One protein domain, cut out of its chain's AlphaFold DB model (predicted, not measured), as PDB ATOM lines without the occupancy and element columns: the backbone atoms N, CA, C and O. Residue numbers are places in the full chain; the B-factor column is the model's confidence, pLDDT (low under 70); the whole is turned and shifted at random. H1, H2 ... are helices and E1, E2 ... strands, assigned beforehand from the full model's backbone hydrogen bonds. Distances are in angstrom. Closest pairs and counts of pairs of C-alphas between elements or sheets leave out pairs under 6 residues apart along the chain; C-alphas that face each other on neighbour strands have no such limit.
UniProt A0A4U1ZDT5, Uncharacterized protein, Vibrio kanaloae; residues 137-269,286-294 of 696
ATOM      1  N   LYS A 137     -52.724-145.210 -67.003       85.25
ATOM      2  CA  LYS A 137     -52.701-144.101 -66.041       85.25
ATOM      3  C   LYS A 137     -52.327-144.557 -64.624       85.25
ATOM      4  O   LYS A 137     -51.384-144.026 -64.042       85.25
ATOM      5  N   HIS A 138     -53.044-145.535 -64.065       88.69
ATOM      6  CA  HIS A 138     -52.824-145.994 -62.687       88.69
ATOM      7  C   HIS A 138     -51.453-146.644 -62.532       88.69
ATOM      8  O   HIS A 138     -50.767-146.402 -61.547       88.69
ATOM      9  N   LYS A 139     -51.008-147.394 -63.544       89.38
ATOM     10  CA  LYS A 139     -49.658-147.957 -63.596       89.38
ATOM     11  C   LYS A 139     -48.584-146.864 -63.561       89.38
ATOM     12  O   LYS A 139     -47.663-146.949 -62.756       89.38
ATOM     13  N   ILE A 140     -48.716-145.818 -64.379       91.25
ATOM     14  CA  ILE A 140     -47.785-144.677 -64.409       91.25
ATOM     15  C   ILE A 140     -47.726-143.973 -63.046       91.25
ATOM     16  O   ILE A 140     -46.633-143.703 -62.539       91.25
ATOM     17  N   ILE A 141     -48.885-143.726 -62.429       93.56
ATOM     18  CA  ILE A 141     -48.981-143.127 -61.092       93.56
ATOM     19  C   ILE A 141     -48.336-144.037 -60.040       93.56
ATOM     20  O   ILE A 141     -47.514-143.575 -59.248       93.56
ATOM     21  N   SER A 142     -48.618-145.340 -60.063       93.88
ATOM     22  CA  SER A 142     -48.003-146.321 -59.166       93.88
ATOM     23  C   SER A 142     -46.483-146.383 -59.299       93.88
ATOM     24  O   SER A 142     -45.790-146.534 -58.295       93.88
ATOM     25  N   GLU A 143     -45.929-146.237 -60.504       94.00
ATOM     26  CA  GLU A 143     -44.477-146.177 -60.690       94.00
ATOM     27  C   GLU A 143     -43.860-144.915 -60.061       94.00
ATOM     28  O   GLU A 143     -42.789-145.001 -59.453       94.00
ATOM     29  N   ALA A 144     -44.543-143.765 -60.119       95.62
ATOM     30  CA  ALA A 144     -44.128-142.559 -59.392       95.62
ATOM     31  C   ALA A 144     -44.194-142.768 -57.866       95.62
ATOM     32  O   ALA A 144     -43.233-142.478 -57.150       95.62
ATOM     33  N   VAL A 145     -45.275-143.378 -57.364       96.31
ATOM     34  CA  VAL A 145     -45.421-143.755 -55.945       96.31
ATOM     35  C   VAL A 145     -44.275-144.666 -55.491       96.31
ATOM     36  O   VAL A 145     -43.650-144.416 -54.457       96.31
ATOM     37  N   LYS A 146     -43.930-145.698 -56.272       95.81
ATOM     38  CA  LYS A 146     -42.796-146.592 -55.976       95.81
ATOM     39  C   LYS A 146     -41.472-145.837 -55.914       95.81
ATOM     40  O   LYS A 146     -40.666-146.113 -55.023       95.81
ATOM     41  N   ARG A 147     -41.224-144.900 -56.835       96.19
ATOM     42  CA  ARG A 147     -40.007-144.072 -56.821       96.19
ATOM     43  C   ARG A 147     -39.940-143.187 -55.578       96.19
ATOM     44  O   ARG A 147     -38.881-143.134 -54.952       96.19
ATOM     45  N   PHE A 148     -41.048-142.583 -55.148       96.44
ATOM     46  CA  PHE A 148     -41.091-141.830 -53.890       96.44
ATOM     47  C   PHE A 148     -40.818-142.706 -52.664       96.44
ATOM     48  O   PHE A 148     -39.956-142.359 -51.850       96.44
ATOM     49  N   ARG A 149     -41.446-143.884 -52.579       95.06
ATOM     50  CA  ARG A 149     -41.219-144.842 -51.484       95.06
ATOM     51  C   ARG A 149     -39.765-145.309 -51.418       95.06
ATOM     52  O   ARG A 149     -39.178-145.316 -50.341       95.06
ATOM     53  N   LYS A 150     -39.129-145.584 -52.567       95.19
ATOM     54  CA  LYS A 150     -37.683-145.893 -52.650       95.19
ATOM     55  C   LYS A 150     -36.795-144.759 -52.125       95.19
ATOM     56  O   LYS A 150     -35.680-145.015 -51.684       95.19
ATOM     57  N   LYS A 151     -37.273-143.513 -52.161       94.38
ATOM     58  CA  LYS A 151     -36.588-142.335 -51.606       94.38
ATOM     59  C   LYS A 151     -37.012-142.029 -50.157       94.38
ATOM     60  O   LYS A 151     -36.658-140.964 -49.646       94.38
ATOM     61  N   GLY A 152     -37.760-142.916 -49.500       94.25
ATOM     62  CA  GLY A 152     -38.211-142.755 -48.114       94.25
ATOM     63  C   GLY A 152     -39.318-141.716 -47.926       94.25
ATOM     64  O   GLY A 152     -39.390-141.107 -46.865       94.25
ATOM     65  N   ILE A 153     -40.126-141.456 -48.958       94.12
ATOM     66  CA  ILE A 153     -41.319-140.604 -48.870       94.12
ATOM     67  C   ILE A 153     -42.542-141.516 -48.875       94.12
ATOM     68  O   ILE A 153     -42.753-142.270 -49.830       94.12
ATOM     69  N   THR A 154     -43.330-141.461 -47.805       92.00
ATOM     70  CA  THR A 154     -44.563-142.241 -47.692       92.00
ATOM     71  C   THR A 154     -45.638-141.605 -48.561       92.00
ATOM     72  O   THR A 154     -45.938-140.425 -48.422       92.00
ATOM     73  N   VAL A 155     -46.193-142.387 -49.482       92.75
ATOM     74  CA  VAL A 155     -47.325-141.986 -50.319       92.75
ATOM     75  C   VAL A 155     -48.335-143.117 -50.251       92.75
ATOM     76  O   VAL A 155     -48.018-144.255 -50.634       92.75
ATOM     77  N   ASP A 156     -49.512-142.804 -49.727       90.62
ATOM     78  CA  ASP A 156     -50.543-143.783 -49.407       90.62
ATOM     79  C   ASP A 156     -51.616-143.819 -50.489       90.62
ATOM     80  O   ASP A 156     -51.811-142.868 -51.244       90.62
ATOM     81  N   VAL A 157     -52.292-144.960 -50.580       90.81
ATOM     82  CA  VAL A 157     -53.448-145.150 -51.453       90.81
ATOM     83  C   VAL A 157     -54.627-145.416 -50.538       90.81
ATOM     84  O   VAL A 157     -54.646-146.436 -49.848       90.81
ATOM     85  N   ILE A 158     -55.568-144.482 -50.500       90.25
ATOM     86  CA  ILE A 158     -56.732-144.534 -49.620       90.25
ATOM     87  C   ILE A 158     -57.958-144.301 -50.485       90.25
ATOM     88  O   ILE A 158     -58.039-143.289 -51.178       90.25
ATOM     89  N   GLU A 159     -58.890-145.254 -50.456       89.06
ATOM     90  CA  GLU A 159     -60.156-145.179 -51.192       89.06
ATOM     91  C   GLU A 159     -59.932-144.823 -52.667       89.06
ATOM     92  O   GLU A 159     -60.462-143.850 -53.195       89.06
ATOM     93  N   GLY A 160     -59.056-145.584 -53.325       88.19
ATOM     94  CA  GLY A 160     -58.795-145.433 -54.754       88.19
ATOM     95  C   GLY A 160     -58.168-144.096 -55.155       88.19
ATOM     96  O   GLY A 160     -58.178-143.767 -56.340       88.19
ATOM     97  N   LYS A 161     -57.622-143.332 -54.204       90.62
ATOM     98  CA  LYS A 161     -56.949-142.050 -54.437       90.62
ATOM     99  C   LYS A 161     -55.550-142.054 -53.838       90.62
ATOM    100  O   LYS A 161     -55.298-142.683 -52.809       90.62
ATOM    101  N   ILE A 162     -54.641-141.324 -54.478       93.38
ATOM    102  CA  ILE A 162     -53.314-141.074 -53.921       93.38
ATOM    103  C   ILE A 162     -53.428-140.001 -52.840       93.38
ATOM    104  O   ILE A 162     -53.959-138.919 -53.083       93.38
ATOM    105  N   HIS A 163     -52.908-140.297 -51.653       93.06
ATOM    106  CA  HIS A 163     -52.852-139.362 -50.543       93.06
ATOM    107  C   HIS A 163     -51.404-138.944 -50.274       93.06
ATOM    108  O   HIS A 163     -50.525-139.774 -50.020       93.06
ATOM    109  N   LEU A 164     -51.172-137.634 -50.324       93.62
ATOM    110  CA  LEU A 164     -49.904-136.994 -50.006       93.62
ATOM    111  C   LEU A 164     -50.172-135.937 -48.934       93.62
ATOM    112  O   LEU A 164     -50.883-134.973 -49.196       93.62
ATOM    113  N   SER A 165     -49.616-136.119 -47.735       93.75
ATOM    114  CA  SER A 165     -49.767-135.125 -46.670       93.75
ATOM    115  C   SER A 165     -48.914-133.881 -46.930       93.75
ATOM    116  O   SER A 165     -47.889-133.951 -47.617       93.75
ATOM    117  N   ASP A 166     -49.284-132.757 -46.314       94.19
ATOM    118  CA  ASP A 166     -48.566-131.482 -46.452       94.19
ATOM    119  C   ASP A 166     -47.084-131.583 -46.060       94.19
ATOM    120  O   ASP A 166     -46.220-130.987 -46.705       94.19
ATOM    121  N   ASP A 167     -46.755-132.386 -45.041       95.12
ATOM    122  CA  ASP A 167     -45.364-132.654 -44.648       95.12
ATOM    123  C   ASP A 167     -44.594-133.391 -45.754       95.12
ATOM    124  O   ASP A 167     -43.464-133.015 -46.077       95.12
ATOM    125  N   GLN A 168     -45.198-134.406 -46.386       95.56
ATOM    126  CA  GLN A 168     -44.551-135.115 -47.495       95.56
ATOM    127  C   GLN A 168     -44.406-134.224 -48.725       95.56
ATOM    128  O   GLN A 168     -43.339-134.211 -49.346       95.56
ATOM    129  N   PHE A 169     -45.431-133.432 -49.041       96.75
ATOM    130  CA  PHE A 169     -45.373-132.433 -50.103       96.75
ATOM    131  C   PHE A 169     -44.216-131.452 -49.867       96.75
ATOM    132  O   PHE A 169     -43.331-131.310 -50.716       96.75
ATOM    133  N   LYS A 170     -44.121-130.873 -48.663       96.25
ATOM    134  CA  LYS A 170     -43.030-129.970 -48.273       96.25
ATOM    135  C   LYS A 170     -41.657-130.641 -48.347       96.25
ATOM    136  O   LYS A 170     -40.712-130.033 -48.848       96.25
ATOM    137  N   LYS A 171     -41.529-131.897 -47.906       96.31
ATOM    138  CA  LYS A 171     -40.282-132.676 -48.005       96.31
ATOM    139  C   LYS A 171     -39.842-132.889 -49.452       96.31
ATOM    140  O   LYS A 171     -38.645-132.798 -49.739       96.31
ATOM    141  N   ILE A 172     -40.773-133.164 -50.369       97.88
ATOM    142  CA  ILE A 172     -40.474-133.272 -51.805       97.88
ATOM    143  C   ILE A 172     -39.942-131.933 -52.324       97.88
ATOM    144  O   ILE A 172     -38.868-131.905 -52.928       97.88
ATOM    145  N   LEU A 173     -40.634-130.828 -52.028       97.94
ATOM    146  CA  LEU A 173     -40.217-129.490 -52.456       97.94
ATOM    147  C   LEU A 173     -38.832-129.116 -51.918       97.94
ATOM    148  O   LEU A 173     -37.974-128.693 -52.684       97.94
ATOM    149  N   GLN A 174     -38.552-129.359 -50.638       96.75
ATOM    150  CA  GLN A 174     -37.230-129.108 -50.048       96.75
ATOM    151  C   GLN A 174     -36.114-129.909 -50.737       96.75
ATOM    152  O   GLN A 174     -35.006-129.409 -50.930       96.75
ATOM    153  N   ARG A 175     -36.394-131.155 -51.140       97.44
ATOM    154  CA  ARG A 175     -35.436-131.989 -51.883       97.44
ATOM    155  C   ARG A 175     -35.178-131.468 -53.293       97.44
ATOM    156  O   ARG A 175     -34.054-131.633 -53.775       97.44
ATOM    157  N   ILE A 176     -36.191-130.892 -53.936       98.25
ATOM    158  CA  ILE A 176     -36.072-130.218 -55.231       98.25
ATOM    159  C   ILE A 176     -35.237-128.938 -55.067       98.25
ATOM    160  O   ILE A 176     -34.209-128.806 -55.727       98.25
ATOM    161  N   ASP A 177     -35.607-128.060 -54.130       97.38
ATOM    162  CA  ASP A 177     -34.950-126.767 -53.879       97.38
ATOM    163  C   ASP A 177     -33.462-126.929 -53.558       97.38
ATOM    164  O   ASP A 177     -32.611-126.306 -54.186       97.38
ATOM    165  N   PHE A 178     -33.125-127.857 -52.654       96.94
ATOM    166  CA  PHE A 178     -31.740-128.144 -52.278       96.94
ATOM    167  C   PHE A 178     -30.857-128.506 -53.479       96.94
ATOM    168  O   PHE A 178     -29.681-128.145 -53.536       96.94
ATOM    169  N   ARG A 179     -31.405-129.250 -54.446       97.06
ATOM    170  CA  ARG A 179     -30.679-129.621 -55.666       97.06
ATOM    171  C   ARG A 179     -30.625-128.461 -56.648       97.06
ATOM    172  O   ARG A 179     -29.564-128.237 -57.217       97.06
ATOM    173  N   ALA A 180     -31.721-127.722 -56.815       97.38
ATOM    174  CA  ALA A 180     -31.772-126.550 -57.683       97.38
ATOM    175  C   ALA A 180     -30.735-125.491 -57.264       97.38
ATOM    176  O   ALA A 180     -29.933-125.071 -58.094       97.38
ATOM    177  N   GLN A 181     -30.644-125.176 -55.969       96.12
ATOM    178  CA  GLN A 181     -29.645-124.247 -55.423       96.12
ATOM    179  C   GLN A 181     -28.203-124.709 -55.670       96.12
ATOM    180  O   GLN A 181     -27.327-123.906 -55.982       96.12
ATOM    181  N   LYS A 182     -27.931-126.017 -55.558       96.62
ATOM    182  CA  LYS A 182     -26.602-126.579 -55.859       96.62
ATOM    183  C   LYS A 182     -26.266-126.568 -57.346       96.62
ATOM    184  O   LYS A 182     -25.088-126.654 -57.701       96.62
ATOM    185  N   LEU A 183     -27.270-126.562 -58.213       97.31
ATOM    186  CA  LEU A 183     -27.080-126.525 -59.657       97.31
ATOM    187  C   LEU A 183     -26.792-125.109 -60.147       97.31
ATOM    188  O   LEU A 183     -25.910-124.963 -60.992       97.31
ATOM    189  N   GLY A 184     -27.482-124.105 -59.601       95.25
ATOM    190  CA  GLY A 184     -27.391-122.739 -60.102       95.25
ATOM    191  C   GLY A 184     -27.835-122.643 -61.569       95.25
ATOM    192  O   GLY A 184     -28.698-123.407 -62.023       95.25
ATOM    193  N   ASP A 185     -27.176-121.766 -62.328       93.94
ATOM    194  CA  ASP A 185     -27.395-121.520 -63.764       93.94
ATOM    195  C   ASP A 185     -27.425-122.783 -64.645       93.94
ATOM    196  O   ASP A 185     -28.120-122.823 -65.665       93.94
ATOM    197  N   LYS A 186     -26.733-123.854 -64.246       96.62
ATOM    198  CA  LYS A 186     -26.731-125.143 -64.960       96.62
ATOM    199  C   LYS A 186     -28.115-125.769 -65.069       96.62
ATOM    200  O   LYS A 186     -28.377-126.458 -66.054       96.62
ATOM    201  N   LEU A 187     -28.988-125.567 -64.076       97.38
ATOM    202  CA  LEU A 187     -30.365-126.051 -64.168       97.38
ATOM    203  C   LEU A 187     -31.098-125.309 -65.288       97.38
ATOM    204  O   LEU A 187     -31.724-125.954 -66.124       97.38
ATOM    205  N   TYR A 188     -30.965-123.981 -65.352       96.12
ATOM    206  CA  TYR A 188     -31.590-123.173 -66.400       96.12
ATOM    207  C   TYR A 188     -31.085-123.578 -67.790       96.12
ATOM    208  O   TYR A 188     -31.884-123.797 -68.698       96.12
ATOM    209  N   GLN A 189     -29.772-123.765 -67.946       95.31
ATOM    210  CA  GLN A 189     -29.171-124.197 -69.210       95.31
ATOM    211  C   GLN A 189     -29.704-125.560 -69.687       95.31
ATOM    212  O   GLN A 189     -30.033-125.698 -70.867       95.31
ATOM    213  N   ASP A 190     -29.832-126.554 -68.797       96.88
ATOM    214  CA  ASP A 190     -30.373-127.876 -69.152       96.88
ATOM    215  C   ASP A 190     -31.865-127.807 -69.508       96.88
ATOM    216  O   ASP A 190     -32.289-128.359 -70.527       96.88
ATOM    217  N   ILE A 191     -32.662-127.078 -68.718       97.62
ATOM    218  CA  ILE A 191     -34.094-126.896 -68.986       97.62
ATOM    219  C   ILE A 191     -34.310-126.166 -70.314       97.62
ATOM    220  O   ILE A 191     -35.100-126.631 -71.141       97.62
ATOM    221  N   LEU A 192     -33.564-125.092 -70.577       95.75
ATOM    222  CA  LEU A 192     -33.631-124.369 -71.842       95.75
ATOM    223  C   LEU A 192     -33.219-125.264 -73.023       95.75
ATOM    224  O   LEU A 192     -33.890-125.255 -74.053       95.75
ATOM    225  N   ALA A 193     -32.167-126.080 -72.888       95.50
ATOM    226  CA  ALA A 193     -31.747-127.018 -73.933       95.50
ATOM    227  C   ALA A 193     -32.840-128.046 -74.278       95.50
ATOM    228  O   ALA A 193     -33.058-128.355 -75.451       95.50
ATOM    229  N   ARG A 194     -33.581-128.536 -73.276       95.75
ATOM    230  CA  ARG A 194     -34.729-129.429 -73.493       95.75
ATOM    231  C   ARG A 194     -35.887-128.709 -74.172       95.75
ATOM    232  O   ARG A 194     -36.428-129.236 -75.140       95.75
ATOM    233  N   ILE A 195     -36.226-127.503 -73.719       95.75
ATOM    234  CA  ILE A 195     -37.284-126.678 -74.319       95.75
ATOM    235  C   ILE A 195     -36.968-126.361 -75.789       95.75
ATOM    236  O   ILE A 195     -37.855-126.457 -76.634       95.75
ATOM    237  N   LYS A 196     -35.705-126.076 -76.133       94.56
ATOM    238  CA  LYS A 196     -35.269-125.832 -77.523       94.56
ATOM    239  C   LYS A 196     -35.598-126.972 -78.477       94.56
ATOM    240  O   LYS A 196     -35.914-126.708 -79.633       94.56
ATOM    241  N   SER A 197     -35.590-128.221 -78.011       93.00
ATOM    242  CA  SER A 197     -35.978-129.366 -78.851       93.00
ATOM    243  C   SER A 197     -37.448-129.318 -79.302       93.00
ATOM    244  O   SER A 197     -37.805-129.917 -80.318       93.00
ATOM    245  N   CYS A 198     -38.282-128.551 -78.596       93.75
ATOM    246  CA  CYS A 198     -39.689-128.323 -78.908       93.75
ATOM    247  C   CYS A 198     -39.921-127.122 -79.845       93.75
ATOM    248  O   CYS A 198     -41.065-126.860 -80.222       93.75
ATOM    249  N   TYR A 199     -38.873-126.377 -80.219       95.25
ATOM    250  CA  TYR A 199     -38.990-125.233 -81.122       95.25
ATOM    251  C   TYR A 199     -39.181-125.686 -82.573       95.25
ATOM    252  O   TYR A 199     -38.457-126.536 -83.102       95.25
ATOM    253  N   ARG A 200     -40.152-125.081 -83.255       93.56
ATOM    254  CA  ARG A 200     -40.404-125.274 -84.683       93.56
ATOM    255  C   ARG A 200     -40.120-123.979 -85.421       93.56
ATOM    256  O   ARG A 200     -40.975-123.108 -85.520       93.56
ATOM    257  N   ARG A 201     -38.936-123.908 -86.040       91.62
ATOM    258  CA  ARG A 201     -38.490-122.751 -86.838       91.62
ATOM    259  C   ARG A 201     -39.493-122.331 -87.916       91.62
ATOM    260  O   ARG A 201     -39.654-121.147 -88.165       91.62
ATOM    261  N   LYS A 202     -40.183-123.290 -88.546       90.31
ATOM    262  CA  LYS A 202     -41.194-123.014 -89.583       90.31
ATOM    263  C   LYS A 202     -42.382-122.201 -89.055       90.31
ATOM    264  O   LYS A 202     -42.955-121.419 -89.805       90.31
ATOM    265  N   HIS A 203     -42.758-122.423 -87.799       90.06
ATOM    266  CA  HIS A 203     -43.918-121.803 -87.152       90.06
ATOM    267  C   HIS A 203     -43.515-120.698 -86.171       90.06
ATOM    268  O   HIS A 203     -44.381-120.092 -85.551       90.06
ATOM    269  N   ASP A 204     -42.210-120.460 -86.026       91.38
ATOM    270  CA  ASP A 204     -41.616-119.497 -85.104       91.38
ATOM    271  C   ASP A 204     -42.136-119.619 -83.656       91.38
ATOM    272  O   ASP A 204     -42.476-118.628 -83.009       91.38
ATOM    273  N   ARG A 205     -42.261-120.859 -83.153       92.94
ATOM    274  CA  ARG A 205     -42.903-121.152 -81.857       92.94
ATOM    275  C   ARG A 205     -42.405-122.447 -81.208       92.94
ATOM    276  O   ARG A 205     -41.935-123.354 -81.897       92.94
ATOM    277  N   PHE A 206     -42.554-122.555 -79.889       95.06
ATOM    278  CA  PHE A 206     -42.344-123.775 -79.108       95.06
ATOM    279  C   PHE A 206     -43.665-124.513 -78.857       95.06
ATOM    280  O   PHE A 206     -44.616-123.915 -78.355       95.06
ATOM    281  N   TYR A 207     -43.702-125.824 -79.106       93.81
ATOM    282  CA  TYR A 207     -44.852-126.672 -78.767       93.81
ATOM    283  C   TYR A 207     -44.572-127.488 -77.508       93.81
ATOM    284  O   TYR A 207     -43.907-128.523 -77.557       93.81
ATOM    285  N   LEU A 208     -45.046-126.987 -76.366       92.94
ATOM    286  CA  LEU A 208     -44.766-127.572 -75.048       92.94
ATOM    287  C   LEU A 208     -45.864-128.531 -74.568       92.94
ATOM    288  O   LEU A 208     -45.587-129.410 -73.752       92.94
ATOM    289  N   ARG A 209     -47.088-128.421 -75.102       89.31
ATOM    290  CA  ARG A 209     -48.142-129.418 -74.870       89.31
ATOM    291  C   ARG A 209     -47.918-130.604 -75.806       89.31
ATOM    292  O   ARG A 209     -47.938-130.468 -77.027       89.31
ATOM    293  N   LYS A 210     -47.669-131.777 -75.224       81.88
ATOM    294  CA  LYS A 210     -47.407-133.010 -75.969       81.88
ATOM    295  C   LYS A 210     -48.718-133.639 -76.437       81.88
ATOM    296  O   LYS A 210     -49.617-133.853 -75.628       81.88
ATOM    297  N   GLU A 211     -48.796-133.981 -77.719       82.19
ATOM    298  CA  GLU A 211     -49.887-134.798 -78.253       82.19
ATOM    299  C   GLU A 211     -49.729-136.259 -77.803       82.19
ATOM    300  O   GLU A 211     -48.637-136.838 -77.850       82.19
ATOM    301  N   LEU A 212     -50.826-136.863 -77.354       80.19
ATOM    302  CA  LEU A 212     -50.897-138.277 -77.010       80.19
ATOM    303  C   LEU A 212     -51.463-139.051 -78.202       80.19
ATOM    304  O   LEU A 212     -52.565-138.779 -78.667       80.19
ATOM    305  N   HIS A 213     -50.755-140.063 -78.689       76.69
ATOM    306  CA  HIS A 213     -51.300-140.908 -79.751       76.69
ATOM    307  C   HIS A 213     -52.106-142.077 -79.166       76.69
ATOM    308  O   HIS A 213     -51.589-142.760 -78.281       76.69
ATOM    309  N   PRO A 214     -53.322-142.369 -79.677       69.19
ATOM    310  CA  PRO A 214     -54.125-143.529 -79.264       69.19
ATOM    311  C   PRO A 214     -53.399-144.871 -79.357       69.19
ATOM    312  O   PRO A 214     -53.684-145.787 -78.597       69.19
ATOM    313  N   THR A 215     -52.450-144.982 -80.285       68.00
ATOM    314  CA  THR A 215     -51.652-146.190 -80.511       68.00
ATOM    315  C   THR A 215     -50.430-146.290 -79.602       68.00
ATOM    316  O   THR A 215     -49.787-147.336 -79.567       68.00
ATOM    317  N   ASN A 216     -50.086-145.229 -78.861       68.56
ATOM    318  CA  ASN A 216     -48.982-145.282 -77.915       68.56
ATOM    319  C   ASN A 216     -49.443-145.962 -76.622       68.56
ATOM    320  O   ASN A 216     -50.081-145.347 -75.769       68.56
ATOM    321  N   SER A 217     -49.081-147.234 -76.472       56.03
ATOM    322  CA  SER A 217     -49.479-148.060 -75.333       56.03
ATOM    323  C   SER A 217     -48.837-147.653 -74.003       56.03
ATOM    324  O   SER A 217     -49.268-148.155 -72.973       56.03
ATOM    325  N   GLN A 218     -47.802-146.800 -73.992       65.06
ATOM    326  CA  GLN A 218     -47.143-146.339 -72.762       65.06
ATOM    327  C   GLN A 218     -46.798-144.845 -72.845       65.06
ATOM    328  O   GLN A 218     -45.687-144.475 -73.234       65.06
ATOM    329  N   PRO A 219     -47.743-143.955 -72.499       74.38
ATOM    330  CA  PRO A 219     -47.453-142.533 -72.444       74.38
ATOM    331  C   PRO A 219     -46.467-142.245 -71.306       74.38
ATOM    332  O   PRO A 219     -46.701-142.578 -70.148       74.38
ATOM    333  N   GLU A 220     -45.340-141.617 -71.628       81.88
ATOM    334  CA  GLU A 220     -44.401-141.152 -70.609       81.88
ATOM    335  C   GLU A 220     -44.891-139.845 -69.972       81.88
ATOM    336  O   GLU A 220     -45.287-138.938 -70.714       81.88
ATOM    337  N   PRO A 221     -44.777-139.688 -68.637       89.81
ATOM    338  CA  PRO A 221     -45.004-138.406 -67.983       89.81
ATOM    339  C   PRO A 221     -44.161-137.287 -68.601       89.81
ATOM    340  O   PRO A 221     -42.957-137.454 -68.849       89.81
ATOM    341  N   ASN A 222     -44.786-136.135 -68.789       91.06
ATOM    342  CA  ASN A 222     -44.184-134.909 -69.281       91.06
ATOM    343  C   ASN A 222     -43.279-134.274 -68.221       91.06
ATOM    344  O   ASN A 222     -43.505-134.386 -67.016       91.06
ATOM    345  N   ILE A 223     -42.242-133.582 -68.686       95.12
ATOM    346  CA  ILE A 223     -41.437-132.703 -67.836       95.12
ATOM    347  C   ILE A 223     -42.278-131.446 -67.558       95.12
ATOM    348  O   ILE A 223     -42.754-130.846 -68.524       95.12
ATOM    349  N   PRO A 224     -42.465-131.025 -66.292       96.88
ATOM    350  CA  PRO A 224     -43.178-129.790 -65.978       96.88
ATOM    351  C   PRO A 224     -42.285-128.585 -66.285       96.88
ATOM    352  O   PRO A 224     -41.635-128.025 -65.398       96.88
ATOM    353  N   PHE A 225     -42.179-128.244 -67.574       97.44
ATOM    354  CA  PHE A 225     -41.272-127.203 -68.049       97.44
ATOM    355  C   PHE A 225     -41.582-125.844 -67.431       97.44
ATOM    356  O   PHE A 225     -40.635-125.180 -67.043       97.44
ATOM    357  N   GLY A 226     -42.850-125.462 -67.264       96.75
ATOM    358  CA  GLY A 226     -43.224-124.194 -66.627       96.75
ATOM    359  C   GLY A 226     -42.721-124.084 -65.188       96.75
ATOM    360  O   GLY A 226     -42.050-123.112 -64.830       96.75
ATOM    361  N   TYR A 227     -42.931-125.131 -64.385       97.94
ATOM    362  CA  TYR A 227     -42.413-125.188 -63.015       97.94
ATOM    363  C   TYR A 227     -40.881-125.120 -62.977       97.94
ATOM    364  O   TYR A 227     -40.296-124.293 -62.276       97.94
ATOM    365  N   LEU A 228     -40.214-125.986 -63.747       98.31
ATOM    366  CA  LEU A 228     -38.755-126.089 -63.732       98.31
ATOM    367  C   LEU A 228     -38.074-124.861 -64.334       98.31
ATOM    368  O   LEU A 228     -37.006-124.478 -63.864       98.31
ATOM    369  N   TYR A 229     -38.691-124.221 -65.325       97.81
ATOM    370  CA  TYR A 229     -38.218-122.975 -65.912       97.81
ATOM    371  C   TYR A 229     -38.209-121.864 -64.862       97.81
ATOM    372  O   TYR A 229     -37.153-121.299 -64.581       97.81
ATOM    373  N   ASN A 230     -39.332-121.643 -64.175       97.44
ATOM    374  CA  ASN A 230     -39.431-120.636 -63.118       97.44
ATOM    375  C   ASN A 230     -38.512-120.920 -61.923       97.44
ATOM    376  O   ASN A 230     -37.846-120.007 -61.426       97.44
ATOM    377  N   LEU A 231     -38.420-122.185 -61.501       98.12
ATOM    378  CA  LEU A 231     -37.502-122.611 -60.444       98.12
ATOM    379  C   LEU A 231     -36.035-122.410 -60.845       98.12
ATOM    380  O   LEU A 231     -35.202-122.062 -60.010       98.12
ATOM    381  N   SER A 232     -35.698-122.631 -62.115       97.62
ATOM    382  CA  SER A 232     -34.340-122.423 -62.608       97.62
ATOM    383  C   SER A 232     -33.970-120.942 -62.710       97.62
ATOM    384  O   SER A 232     -32.842-120.594 -62.380       97.62
ATOM    385  N   ILE A 233     -34.926-120.064 -63.044       96.75
ATOM    386  CA  ILE A 233     -34.738-118.602 -63.039       96.75
ATOM    387  C   ILE A 233     -34.445-118.076 -61.626       96.75
ATOM    388  O   ILE A 233     -33.585-117.218 -61.455       96.75
ATOM    389  N   LYS A 234     -35.088-118.632 -60.594       96.38
ATOM    390  CA  LYS A 234     -34.762-118.315 -59.190       96.38
ATOM    391  C   LYS A 234     -33.290-118.594 -58.839       96.38
ATOM    392  O   LYS A 234     -32.753-117.986 -57.922       96.38
ATOM    393  N   ASN A 235     -32.653-119.543 -59.528       95.56
ATOM    394  CA  ASN A 235     -31.312-120.035 -59.221       95.56
ATOM    395  C   ASN A 235     -30.326-119.729 -60.363       95.56
ATOM    396  O   ASN A 235     -29.552-120.597 -60.743       95.56
ATOM    397  N   LEU A 236     -30.345-118.524 -60.946       93.44
ATOM    398  CA  LEU A 236     -29.445-118.149 -62.057       93.44
ATOM    399  C   LEU A 236     -27.987-117.901 -61.647       93.44
ATOM    400  O   LEU A 236     -27.133-117.680 -62.501       93.44
ATOM    401  N   ASN A 237     -27.676-117.972 -60.359       90.88
ATOM    402  CA  ASN A 237     -26.325-117.791 -59.865       90.88
ATOM    403  C   ASN A 237     -25.403-118.936 -60.326       90.88
ATOM    404  O   ASN A 237     -25.765-120.112 -60.289       90.88
ATOM    405  N   THR A 238     -24.165-118.622 -60.705       88.69
ATOM    406  CA  THR A 238     -23.191-119.645 -61.117       88.69
ATOM    407  C   THR A 238     -22.656-120.429 -59.914       88.69
ATOM    408  O   THR A 238     -22.127-119.853 -58.962       88.69
ATOM    409  N   VAL A 239     -22.723-121.768 -59.971       90.75
ATOM    410  CA  VAL A 239     -22.269-122.664 -58.886       90.75
ATOM    411  C   VAL A 239     -21.319-123.753 -59.397       90.75
ATOM    412  O   VAL A 239     -21.569-124.433 -60.400       90.75
ATOM    413  N   LYS A 240     -20.215-123.998 -58.677       89.69
ATOM    414  CA  LYS A 240     -19.333-125.153 -58.933       89.69
ATOM    415  C   LYS A 240     -20.005-126.437 -58.442       89.69
ATOM    416  O   LYS A 240     -20.305-126.579 -57.264       89.69
ATOM    417  N   ASN A 241     -20.224-127.386 -59.351       90.81
ATOM    418  CA  ASN A 241     -20.926-128.631 -59.041       90.81
ATOM    419  C   ASN A 241     -20.498-129.756 -59.987       90.81
ATOM    420  O   ASN A 241     -20.821-129.723 -61.175       90.81
ATOM    421  N   HIS A 242     -19.787-130.747 -59.446       88.44
ATOM    422  CA  HIS A 242     -19.289-131.915 -60.180       88.44
ATOM    423  C   HIS A 242     -20.351-133.012 -60.369       88.44
ATOM    424  O   HIS A 242     -20.183-133.898 -61.201       88.44
ATOM    425  N   GLN A 243     -21.463-132.956 -59.629       93.31
ATOM    426  CA  GLN A 243     -22.570-133.916 -59.702       93.31
ATOM    427  C   GLN A 243     -23.769-133.372 -60.495       93.31
ATOM    428  O   GLN A 243     -24.865-133.931 -60.408       93.31
ATOM    429  N   ALA A 244     -23.573-132.306 -61.280       94.31
ATOM    430  CA  ALA A 244     -24.652-131.569 -61.935       94.31
ATOM    431  C   ALA A 244     -25.589-132.478 -62.748       94.31
ATOM    432  O   ALA A 244     -26.794-132.471 -62.525       94.31
ATOM    433  N   LYS A 245     -25.046-133.358 -63.600       95.19
ATOM    434  CA  LYS A 245     -25.843-134.283 -64.431       95.19
ATOM    435  C   LYS A 245     -26.772-135.190 -63.607       95.19
ATOM    436  O   LYS A 245     -27.931-135.396 -63.970       95.19
ATOM    437  N   LYS A 246     -26.272-135.719 -62.485       96.62
ATOM    438  CA  LYS A 246     -27.053-136.570 -61.576       96.62
ATOM    439  C   LYS A 246     -28.145-135.758 -60.881       96.62
ATOM    440  O   LYS A 246     -29.297-136.172 -60.874       96.62
ATOM    441  N   GLN A 247     -27.798-134.590 -60.343       96.88
ATOM    442  CA  GLN A 247     -28.749-133.740 -59.624       96.88
ATOM    443  C   GLN A 247     -29.839-133.166 -60.536       96.88
ATOM    444  O   GLN A 247     -30.990-133.131 -60.116       96.88
ATOM    445  N   ILE A 248     -29.515-132.805 -61.782       98.00
ATOM    446  CA  ILE A 248     -30.497-132.422 -62.812       98.00
ATOM    447  C   ILE A 248     -31.507-133.552 -63.021       98.00
ATOM    448  O   ILE A 248     -32.713-133.327 -62.961       98.00
ATOM    449  N   SER A 249     -31.015-134.782 -63.210       97.19
ATOM    450  CA  SER A 249     -31.881-135.951 -63.411       97.19
ATOM    451  C   SER A 249     -32.796-136.184 -62.205       97.19
ATOM    452  O   SER A 249     -33.979-136.460 -62.376       97.19
ATOM    453  N   GLU A 250     -32.276-136.016 -60.985       96.81
ATOM    454  CA  GLU A 250     -33.058-136.145 -59.751       96.81
ATOM    455  C   GLU A 250     -34.107-135.035 -59.582       96.81
ATOM    456  O   GLU A 250     -35.211-135.331 -59.134       96.81
ATOM    457  N   VAL A 251     -33.795-133.781 -59.935       98.12
ATOM    458  CA  VAL A 251     -34.763-132.666 -59.913       98.12
ATOM    459  C   VAL A 251     -35.904-132.943 -60.883       98.12
ATOM    460  O   VAL A 251     -37.063-132.903 -60.483       98.12
ATOM    461  N   ILE A 252     -35.579-133.293 -62.130       98.12
ATOM    462  CA  ILE A 252     -36.583-133.600 -63.152       98.12
ATOM    463  C   ILE A 252     -37.449-134.784 -62.709       98.12
ATOM    464  O   ILE A 252     -38.667-134.688 -62.786       98.12
ATOM    465  N   GLU A 253     -36.854-135.877 -62.220       97.38
ATOM    466  CA  GLU A 253     -37.604-137.049 -61.743       97.38
ATOM    467  C   GLU A 253     -38.556-136.687 -60.595       97.38
ATOM    468  O   GLU A 253     -39.742-136.994 -60.677       97.38
ATOM    469  N   LEU A 254     -38.074-135.976 -59.566       97.81
ATOM    470  CA  LEU A 254     -38.904-135.561 -58.430       97.81
ATOM    471  C   LEU A 254     -40.064-134.661 -58.865       97.81
ATOM    472  O   LEU A 254     -41.188-134.848 -58.401       97.81
ATOM    473  N   SER A 255     -39.811-133.698 -59.752       97.94
ATOM    474  CA  SER A 255     -40.851-132.801 -60.256       97.94
ATOM    475  C   SER A 255     -41.861-133.535 -61.135       97.94
ATOM    476  O   SER A 255     -43.060-133.332 -60.967       97.94
ATOM    477  N   LYS A 256     -41.408-134.420 -62.031       96.75
ATOM    478  CA  LYS A 256     -42.292-135.262 -62.852       96.75
ATOM    479  C   LYS A 256     -43.190-136.130 -61.978       96.75
ATOM    480  O   LYS A 256     -44.404-136.102 -62.155       96.75
ATOM    481  N   ASP A 257     -42.595-136.851 -61.029       96.75
ATOM    482  CA  ASP A 257     -43.310-137.762 -60.140       96.75
ATOM    483  C   ASP A 257     -44.328-137.012 -59.283       96.75
ATOM    484  O   ASP A 257     -45.454-137.484 -59.138       96.75
ATOM    485  N   LEU A 258     -43.973-135.820 -58.787       96.94
ATOM    486  CA  LEU A 258     -44.885-134.971 -58.023       96.94
ATOM    487  C   LEU A 258     -46.118-134.603 -58.855       96.94
ATOM    488  O   LEU A 258     -47.242-134.833 -58.420       96.94
ATOM    489  N   MET A 259     -45.929-134.102 -60.079       95.69
ATOM    490  CA  MET A 259     -47.070-133.749 -60.931       95.69
ATOM    491  C   MET A 259     -47.876-134.970 -61.382       95.69
ATOM    492  O   MET A 259     -49.061-134.847 -61.684       95.69
ATOM    493  N   THR A 260     -47.241-136.142 -61.476       94.62
ATOM    494  CA  THR A 260     -47.920-137.402 -61.795       94.62
ATOM    495  C   THR A 260     -48.845-137.833 -60.659       94.62
ATOM    496  O   THR A 260     -50.003-138.134 -60.933       94.62
ATOM    497  N   ILE A 261     -48.385-137.829 -59.403       94.62
ATOM    498  CA  ILE A 261     -49.226-138.243 -58.264       94.62
ATOM    499  C   ILE A 261     -50.335-137.237 -57.935       94.62
ATOM    500  O   ILE A 261     -51.350-137.626 -57.372       94.62
ATOM    501  N   LEU A 262     -50.162-135.967 -58.317       92.81
ATOM    502  CA  LEU A 262     -51.199-134.931 -58.235       92.81
ATOM    503  C   LEU A 262     -52.171-134.959 -59.432       92.81
ATOM    504  O   LEU A 262     -53.058-134.118 -59.520       92.81
ATOM    505  N   GLU A 263     -51.992-135.902 -60.364       90.69
ATOM    506  CA  GLU A 263     -52.845-136.117 -61.542       90.69
ATOM    507  C   GLU A 263     -52.991-134.902 -62.482       90.69
ATOM    508  O   GLU A 263     -53.950-134.791 -63.250       90.69
ATOM    509  N   LEU A 264     -51.996-134.009 -62.494       90.00
ATOM    510  CA  LEU A 264     -52.016-132.767 -63.279       90.00
ATOM    511  C   LEU A 264     -51.652-132.962 -64.756       90.00
ATOM    512  O   LEU A 264     -51.646-132.007 -65.525       90.00
ATOM    513  N   GLN A 265     -51.352-134.192 -65.167       86.56
ATOM    514  CA  GLN A 265     -50.937-134.538 -66.525       86.56
ATOM    515  C   GLN A 265     -52.032-135.293 -67.264       86.56
ATOM    516  O   GLN A 265     -52.749-136.107 -66.679       86.56
ATOM    517  N   TRP A 266     -52.132-135.063 -68.568       82.75
ATOM    518  CA  TRP A 266     -52.918-135.911 -69.454       82.75
ATOM    519  C   TRP A 266     -52.130-137.196 -69.711       82.75
ATOM    520  O   TRP A 266     -51.042-137.157 -70.281       82.75
ATOM    521  N   LEU A 267     -52.654-138.327 -69.235       81.88
ATOM    522  CA  LEU A 267     -52.016-139.645 -69.385       81.88
ATOM    523  C   LEU A 267     -52.812-140.571 -70.308       81.88
ATOM    524  O   LEU A 267     -52.402-141.699 -70.562       81.88
ATOM    525  N   ASN A 268     -53.936-140.092 -70.833       78.50
ATOM    526  CA  ASN A 268     -54.761-140.805 -71.789       78.50
ATOM    527  C   ASN A 268     -55.244-139.814 -72.866       78.50
ATOM    528  O   ASN A 268     -55.756-138.747 -72.519       78.50
ATOM    529  N   PRO A 269     -55.107-140.151 -74.162       77.12
ATOM    530  CA  PRO A 269     -55.497-139.288 -75.279       77.12
ATOM    531  C   PRO A 269     -56.979-138.903 -75.302       77.12
ATOM    532  O   PRO A 269     -57.332-137.929 -75.962       77.12
ATOM    533  N   ASN A 286     -56.692-127.968 -66.700       91.25
ATOM    534  CA  ASN A 286     -56.159-127.170 -67.808       91.25
ATOM    535  C   ASN A 286     -55.443-125.898 -67.347       91.25
ATOM    536  O   ASN A 286     -54.330-125.661 -67.810       91.25
ATOM    537  N   LEU A 287     -56.030-125.147 -66.407       93.50
ATOM    538  CA  LEU A 287     -55.406-123.953 -65.818       93.50
ATOM    539  C   LEU A 287     -54.034-124.287 -65.221       93.50
ATOM    540  O   LEU A 287     -53.032-123.673 -65.573       93.50
ATOM    541  N   LEU A 288     -53.973-125.328 -64.387       94.38
ATOM    542  CA  LEU A 288     -52.720-125.784 -63.787       94.38
ATOM    543  C   LEU A 288     -51.750-126.349 -64.829       94.38
ATOM    544  O   LEU A 288     -50.545-126.138 -64.730       94.38
ATOM    545  N   HIS A 289     -52.243-127.081 -65.829       93.50
ATOM    546  CA  HIS A 289     -51.381-127.678 -66.842       93.50
ATOM    547  C   HIS A 289     -50.689-126.608 -67.696       93.50
ATOM    548  O   HIS A 289     -49.502-126.747 -67.991       93.50
ATOM    549  N   ASP A 290     -51.405-125.551 -68.088       93.06
ATOM    550  CA  ASP A 290     -50.822-124.433 -68.833       93.06
ATOM    551  C   ASP A 290     -49.673-123.782 -68.052       93.06
ATOM    552  O   ASP A 290     -48.576-123.647 -68.590       93.06
ATOM    553  N   GLU A 291     -49.855-123.503 -66.763       94.06
ATOM    554  CA  GLU A 291     -48.816-122.860 -65.945       94.06
ATOM    555  C   GLU A 291     -47.638-123.786 -65.597       94.06
ATOM    556  O   GLU A 291     -46.483-123.365 -65.551       94.06
ATOM    557  N   LEU A 292     -47.896-125.076 -65.357       95.69
ATOM    558  CA  LEU A 292     -46.871-125.996 -64.852       95.69
ATOM    559  C   LEU A 292     -46.056-126.674 -65.954       95.69
ATOM    560  O   LEU A 292     -44.895-127.028 -65.726       95.69
ATOM    561  N   PHE A 293     -46.637-126.874 -67.138       95.19
ATOM    562  CA  PHE A 293     -46.009-127.619 -68.235       95.19
ATOM    563  C   PHE A 293     -45.634-126.754 -69.430       95.19
ATOM    564  O   PHE A 293     -44.871-127.218 -70.279       95.19
ATOM    565  N   THR A 294     -46.115-125.516 -69.500       94.06
ATOM    566  CA  THR A 294     -45.793-124.601 -70.596       94.06
ATOM    567  C   THR A 294     -45.103-123.339 -70.087       94.06
ATOM    568  O   THR A 294     -44.934-123.143 -68.889       94.06
TER     569      THR A 294
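What this domain is: This is residues 137 to 269 and 286 to 294 of the 696 residues of an uncharacterized protein of Vibrio kanaloae (UniProt A0A4U1ZDT5). Two long helices, H2 and H5, lie side by side and run opposite ways; H1 packs on one end of H5 at a steep angle, and the helical hairpin of H3 and H4 lies toward the other end, with H6 packed on H4. A small strand hairpin, E1 and E2, lies far from the mean of the C-alphas, and a long loop, residues 197 to 224, links H3 to H4. The printed part has 142 residues, with six named helices and two named strands in the order H1, E1, E2, H2, H3, H4, H5, H6; the two strands form an antiparallel sheet, and the class is mostly helix. The whole is compact, with a radius of gyration of the C-alphas of 15.8 A and spans of 44 by 37 by 25 A.

Where its parts are: H1, residues 137 to 150, begins with C-alpha 137 at (-52.701, -144.101, -66.041) and is 20.2 A long. E1, residues 156 to 158, and E2, residues 161 to 163, are followed by H2, residues 166 to 183, 25.7 A long. H3 is residues 185 to 196, 16.4 A, and H4 is residues 225 to 234, 14.1 A. H5, residues 244 to 261, is 25.7 A long and begins with C-alpha 244 at (-24.652, -131.569, -61.935). H6, residues 286 to 293, ends with C-alpha 293 at (-46.009, -127.619, -68.235).

How they stand to each other: H5 is the hub, touching three helices. H2 touches it at a shallow tilt of 25 degrees, opposite ways, the closest C-alphas being those of Ile 176 and Val 251, 5.4 A apart. H1 touches residues 257 to 261 of H5 alone, at a steep tilt of 50 degrees; the closest C-alphas are those of Ala 144 and Asp 257, 4.9 A. H3 and H5 only just touch, with 3 pairs of C-alphas within 8 A, the closest those of Leu 187 and Ile 248, 6.5 A. H3 and H4 form a helical hairpin, closest at the C-alphas of Tyr 188 and Ser 232, 4.7 A. H4 touches H6, closest at the C-alphas of Gly 226 and Leu 292, 4.4 A. H5 and H6 are apart. In the hairpin of E1 and E2, N 158 and O 161 are 2.9 A apart and N 163 and O 156 2.8 A, within hydrogen-bond range. Every O i to N i+4 pair is within that range in H1, H3, H4, H5 and H6, and 13 of 14 in H2.

The domain as a whole: The two C-alphas farthest apart, those of Glu 159 and Lys 202, are 48.2 A apart. Residues 270 to 285 are not printed, and C-alphas 269 and 286 are 14.3 A apart across this cut. The link from H3 to H4, 28 residues, is long. Mean pLDDT of the printed part is 92.4; residues 214 to 218 are under 70.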